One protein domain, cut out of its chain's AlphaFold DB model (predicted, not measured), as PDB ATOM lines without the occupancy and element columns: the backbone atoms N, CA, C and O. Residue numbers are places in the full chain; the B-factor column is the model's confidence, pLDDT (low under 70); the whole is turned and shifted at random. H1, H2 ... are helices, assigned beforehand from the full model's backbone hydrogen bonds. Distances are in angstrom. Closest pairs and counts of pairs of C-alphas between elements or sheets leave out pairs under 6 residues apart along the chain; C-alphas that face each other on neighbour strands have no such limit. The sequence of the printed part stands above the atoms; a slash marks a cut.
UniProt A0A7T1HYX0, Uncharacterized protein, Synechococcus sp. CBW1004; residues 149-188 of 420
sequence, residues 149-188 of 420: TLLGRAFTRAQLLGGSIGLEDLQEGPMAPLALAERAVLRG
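What this domain is: This is residues 149 to 188 of the 420 residues of an uncharacterized protein of Synechococcus sp. CBW1004 (UniProt A0A7T1HYX0). A short H2 packs on the longest helix, H4, with H1 at one end of the long axis and H3 at the other, on a wide loop from H2 to H4. The 40 printed residues hold four named helices, H1 to H4 in order, and no named strand: all helix. The whole is compact, with a radius of gyration of the C-alphas of 9.9 A, but elongated, spanning 30 by 19 by 14 A.

How they stand to each other: H1, residues 149 to 154, and H2, residues 157 to 160, meet only through their link. H2 touches H4, residues 177 to 188; their closest C-alphas, of Gln 159 and Ala 181, are 4.4 A apart. H1 and H4 are close but not clearly touching, their closest C-alphas, of Leu 151 and Leu 178, 7.8 A apart, at a shallow tilt of 11 degrees, the same way. H3, residues 167 to 171, is apart from H1, H2 and H4. Every O i to N i+4 pair is within hydrogen-bond range in H4, against 1 of 2 in H1 and 0 of 1 in H3, where 2 of 2 O i to N i+3 pairs are; H2 is too short for an O i to N i+4 pair.

Where its parts are: H1 begins at C-alpha 149 (-53.643, 38.695, -3.446) and measures 9.2 A, H2 5.0 A, H3 7.5 A. H4 measures 16.6 A, ending at C-alpha 188 (-46.841, 52.969, 13.085).

The domain as a whole: The farthest C-alphas, of Thr 149 and Leu 167, are 30.2 A apart. The printed part has no cut and no long link; pLDDT is under 70 at residues 149 to 152.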
ATOM      1  N   THR A 149     -52.263  38.240  -3.663       63.31
ATOM      2  CA  THR A 149     -53.643  38.695  -3.446       63.31
ATOM      3  C   THR A 149     -54.014  38.709  -1.961       63.31
ATOM      4  O   THR A 149     -54.732  39.603  -1.520       63.31
ATOM      5  N   LEU A 150     -53.502  37.756  -1.169       66.25
ATOM      6  CA  LEU A 150     -53.716  37.735   0.285       66.25
ATOM      7  C   LEU A 150     -52.916  38.839   0.987       66.25
ATOM      8  O   LEU A 150     -53.457  39.547   1.835       66.25
ATOM      9  N   LEU A 151     -51.663  39.046   0.572       66.31
ATOM     10  CA  LEU A 151     -50.799  40.119   1.076       66.31
ATOM     11  C   LEU A 151     -51.376  41.514   0.799       66.31
ATOM     12  O   LEU A 151     -51.418  42.347   1.702       66.31
ATOM     13  N   GLY A 152     -51.891  41.755  -0.411       69.56
ATOM     14  CA  GLY A 152     -52.507  43.037  -0.778       69.56
ATOM     15  C   GLY A 152     -53.825  43.345  -0.056       69.56
ATOM     16  O   GLY A 152     -54.300  44.476  -0.118       69.56
ATOM     17  N   ARG A 153     -54.423  42.357   0.627       78.31
ATOM     18  CA  ARG A 153     -55.635  42.538   1.440       78.31
ATOM     19  C   ARG A 153     -55.324  42.987   2.866       78.31
ATOM     20  O   ARG A 153     -56.126  43.702   3.454       78.31
ATOM     21  N   ALA A 154     -54.186  42.554   3.407       80.00
ATOM     22  CA  ALA A 154     -53.745  42.889   4.761       80.00
ATOM     23  C   ALA A 154     -52.861  44.144   4.802       80.00
ATOM     24  O   ALA A 154     -52.873  44.862   5.798       80.00
ATOM     25  N   PHE A 155     -52.119  44.420   3.724       82.31
ATOM     26  CA  PHE A 155     -51.147  45.506   3.676       82.31
ATOM     27  C   PHE A 155     -51.386  46.427   2.487       82.31
ATOM     28  O   PHE A 155     -51.668  45.999   1.366       82.31
ATOM     29  N   THR A 156     -51.204  47.721   2.722       82.69
ATOM     30  CA  THR A 156     -51.169  48.708   1.644       82.69
ATOM     31  C   THR A 156     -49.909  48.516   0.796       82.69
ATOM     32  O   THR A 156     -48.863  48.080   1.279       82.69
ATOM     33  N   ARG A 157     -49.963  48.895  -0.485       79.81
ATOM     34  CA  ARG A 157     -48.793  48.817  -1.378       79.81
ATOM     35  C   ARG A 157     -47.602  49.634  -0.859       79.81
ATOM     36  O   ARG A 157     -46.467  49.234  -1.071       79.81
ATOM     37  N   ALA A 158     -47.864  50.737  -0.153       80.81
ATOM     38  CA  ALA A 158     -46.835  51.531   0.516       80.81
ATOM     39  C   ALA A 158     -46.171  50.765   1.674       80.81
ATOM     40  O   ALA A 158     -44.952  50.800   1.800       80.81
ATOM     41  N   GLN A 159     -46.939  50.011   2.469       82.12
ATOM     42  CA  GLN A 159     -46.385  49.136   3.511       82.12
ATOM     43  C   GLN A 159     -45.539  48.010   2.909       82.12
ATOM     44  O   GLN A 159     -44.436  47.775   3.383       82.12
ATOM     45  N   LEU A 160     -45.983  47.376   1.818       80.88
ATOM     46  CA  LEU A 160     -45.193  46.349   1.112       80.88
ATOM     47  C   LEU A 160     -43.850  46.864   0.567       80.88
ATOM     48  O   LEU A 160     -42.950  46.069   0.306       80.88
ATOM     49  N   LEU A 161     -43.709  48.181   0.407       79.75
ATOM     50  CA  LEU A 161     -42.463  48.847   0.025       79.75
ATOM     51  C   LEU A 161     -41.653  49.349   1.238       79.75
ATOM     52  O   LEU A 161     -40.660  50.043   1.051       79.75
ATOM     53  N   GLY A 162     -42.055  48.998   2.463       71.56
ATOM     54  CA  GLY A 162     -41.385  49.383   3.711       71.56
ATOM     55  C   GLY A 162     -41.866  50.686   4.345       71.56
ATOM     56  O   GLY A 162     -41.294  51.118   5.341       71.56
ATOM     57  N   GLY A 163     -42.935  51.300   3.831       81.38
ATOM     58  CA  GLY A 163     -43.430  52.578   4.341       81.38
ATOM     59  C   GLY A 163     -42.471  53.736   4.036       81.38
ATOM     60  O   GLY A 163     -41.859  53.780   2.970       81.38
ATOM     61  N   SER A 164     -42.370  54.709   4.946       78.12
ATOM     62  CA  SER A 164     -41.383  55.786   4.837       78.12
ATOM     63  C   SER A 164     -39.990  55.239   5.154       78.12
ATOM     64  O   SER A 164     -39.703  54.928   6.310       78.12
ATOM     65  N   ILE A 165     -39.144  55.125   4.131       73.19
ATOM     66  CA  ILE A 165     -37.756  54.667   4.254       73.19
ATOM     67  C   ILE A 165     -36.936  55.771   4.938       73.19
ATOM     68  O   ILE A 165     -36.763  56.855   4.375       73.19
ATOM     69  N   GLY A 166     -36.464  55.501   6.154       77.81
ATOM     70  CA  GLY A 166     -35.545  56.358   6.907       77.81
ATOM     71  C   GLY A 166     -34.078  56.123   6.532       77.81
ATOM     72  O   GLY A 166     -33.732  55.143   5.875       77.81
ATOM     73  N   LEU A 167     -33.184  57.009   6.977       78.94
ATOM     74  CA  LEU A 167     -31.731  56.858   6.779       78.94
ATOM     75  C   LEU A 167     -31.182  55.614   7.493       78.94
ATOM     76  O   LEU A 167     -30.243  54.981   7.014       78.94
ATOM     77  N   GLU A 168     -31.784  55.248   8.620       77.62
ATOM     78  CA  GLU A 168     -31.497  54.032   9.373       77.62
ATOM     79  C   GLU A 168     -31.828  52.757   8.588       77.62
ATOM     80  O   GLU A 168     -31.138  51.754   8.744       77.62
ATOM     81  N   ASP A 169     -32.812  52.807   7.685       74.62
ATOM     82  CA  ASP A 169     -33.226  51.647   6.889       74.62
ATOM     83  C   ASP A 169     -32.221  51.323   5.781       74.62
ATOM     84  O   ASP A 169     -32.154  50.189   5.316       74.62
ATOM     85  N   LEU A 170     -31.390  52.295   5.387       79.38
ATOM     86  CA  LEU A 170     -30.323  52.091   4.403       79.38
ATOM     87  C   LEU A 170     -29.146  51.283   4.961       79.38
ATOM     88  O   LEU A 170     -28.352  50.760   4.181       79.38
ATOM     89  N   GLN A 171     -29.004  51.204   6.287       83.81
ATOM     90  CA  GLN A 171     -27.957  50.404   6.934       83.81
ATOM     91  C   GLN A 171     -28.396  48.959   7.183       83.81
ATOM     92  O   GLN A 171     -27.583  48.126   7.587       83.81
ATOM     93  N   GLU A 172     -29.672  48.654   6.965       78.75
ATOM     94  CA  GLU A 172     -30.210  47.331   7.223       78.75
ATOM     95  C   GLU A 172     -29.993  46.391   6.039       78.75
ATOM     96  O   GLU A 172     -29.959  46.789   4.874       78.75
ATOM     97  N   GLY A 173     -29.825  45.107   6.357       84.12
ATOM     98  CA  GLY A 173     -29.693  44.070   5.342       84.12
ATOM     99  C   GLY A 173     -30.956  43.939   4.478       84.12
ATOM    100  O   GLY A 173     -32.041  44.363   4.881       84.12
ATOM    101  N   PRO A 174     -30.846  43.317   3.291       85.69
ATOM    102  CA  PRO A 174     -31.996  43.091   2.423       85.69
ATOM    103  C   PRO A 174     -33.066  42.256   3.144       85.69
ATOM    104  O   PRO A 174     -32.803  41.133   3.574       85.69
ATOM    105  N   MET A 175     -34.280  42.798   3.260       84.06
ATOM    106  CA  MET A 175     -35.432  42.135   3.880       84.06
ATOM    107  C   MET A 175     -36.485  41.736   2.845       84.06
ATOM    108  O   MET A 175     -36.645  42.373   1.803       84.06
ATOM    109  N   ALA A 176     -37.246  40.685   3.155       87.00
ATOM    110  CA  ALA A 176     -38.403  40.307   2.353       87.00
ATOM    111  C   ALA A 176     -39.496  41.404   2.415       87.00
ATOM    112  O   ALA A 176     -39.702  41.985   3.483       87.00
ATOM    113  N   PRO A 177     -40.267  41.647   1.335       79.25
ATOM    114  CA  PRO A 177     -41.318  42.675   1.310       79.25
ATOM    115  C   PRO A 177     -42.369  42.536   2.419       79.25
ATOM    116  O   PRO A 177     -42.880  43.530   2.928       79.25
ATOM    117  N   LEU A 178     -42.679  41.300   2.827       81.81
ATOM    118  CA  LEU A 178     -43.590  41.046   3.944       81.81
ATOM    119  C   LEU A 178     -42.998  41.518   5.282       81.81
ATOM    120  O   LEU A 178     -43.703  42.156   6.056       81.81
ATOM    121  N   ALA A 179     -41.709  41.264   5.527       82.94
ATOM    122  CA  ALA A 179     -41.026  41.726   6.736       82.94
ATOM    123  C   ALA A 179     -40.951  43.262   6.784       82.94
ATOM    124  O   ALA A 179     -41.144  43.864   7.837       82.94
ATOM    125  N   LEU A 180     -40.754  43.906   5.628       84.25
ATOM    126  CA  LEU A 180     -40.824  45.364   5.494       84.25
ATOM    127  C   LEU A 180     -42.221  45.915   5.827       84.25
ATOM    128  O   LEU A 180     -42.335  46.907   6.546       84.25
ATOM    129  N   ALA A 181     -43.281  45.263   5.345       83.75
ATOM    130  CA  ALA A 181     -44.657  45.663   5.636       83.75
ATOM    131  C   ALA A 181     -45.009  45.516   7.110       83.75
ATOM    132  O   ALA A 181     -45.573  46.437   7.705       83.75
ATOM    133  N   GLU A 182     -44.640  44.388   7.706       82.50
ATOM    134  CA  GLU A 182     -44.812  44.153   9.132       82.50
ATOM    135  C   GLU A 182     -44.063  45.213   9.941       82.50
ATOM    136  O   GLU A 182     -44.651  45.863  10.800       82.50
ATOM    137  N   ARG A 183     -42.808  45.500   9.594       83.75
ATOM    138  CA  ARG A 183     -42.014  46.541  10.249       83.75
ATOM    139  C   ARG A 183     -42.640  47.932  10.150       83.75
ATOM    140  O   ARG A 183     -42.652  48.660  11.145       83.75
ATOM    141  N   ALA A 184     -43.187  48.300   8.992       84.81
ATOM    142  CA  ALA A 184     -43.899  49.565   8.821       84.81
ATOM    143  C   ALA A 184     -45.138  49.644   9.732       84.81
ATOM    144  O   ALA A 184     -45.389  50.681  10.349       84.81
ATOM    145  N   VAL A 185     -45.883  48.541   9.868       85.94
ATOM    146  CA  VAL A 185     -47.024  48.445  10.792       85.94
ATOM    147  C   VAL A 185     -46.565  48.550  12.248       85.94
ATOM    148  O   VAL A 185     -47.164  49.296  13.022       85.94
ATOM    149  N   LEU A 186     -45.480  47.869  12.617       84.38
ATOM    150  CA  LEU A 186     -44.925  47.905  13.969       84.38
ATOM    151  C   LEU A 186     -44.493  49.322  14.365       84.38
ATOM    152  O   LEU A 186     -44.883  49.795  15.432       84.38
ATOM    153  N   ARG A 187     -43.773  50.030  13.485       83.69
ATOM    154  CA  ARG A 187     -43.375  51.433  13.700       83.69
ATOM    155  C   ARG A 187     -44.572  52.374  13.831       83.69
ATOM    156  O   ARG A 187     -44.535  53.288  14.647       83.69
ATOM    157  N   GLY A 188     -45.629  52.148  13.049       85.38
ATOM    158  CA  GLY A 188     -46.841  52.969  13.085       85.38
ATOM    159  C   GLY A 188     -47.747  52.718  14.294       85.38
ATOM    160  O   GLY A 188     -48.614  53.542  14.570       85.38
TER     161      GLY A 188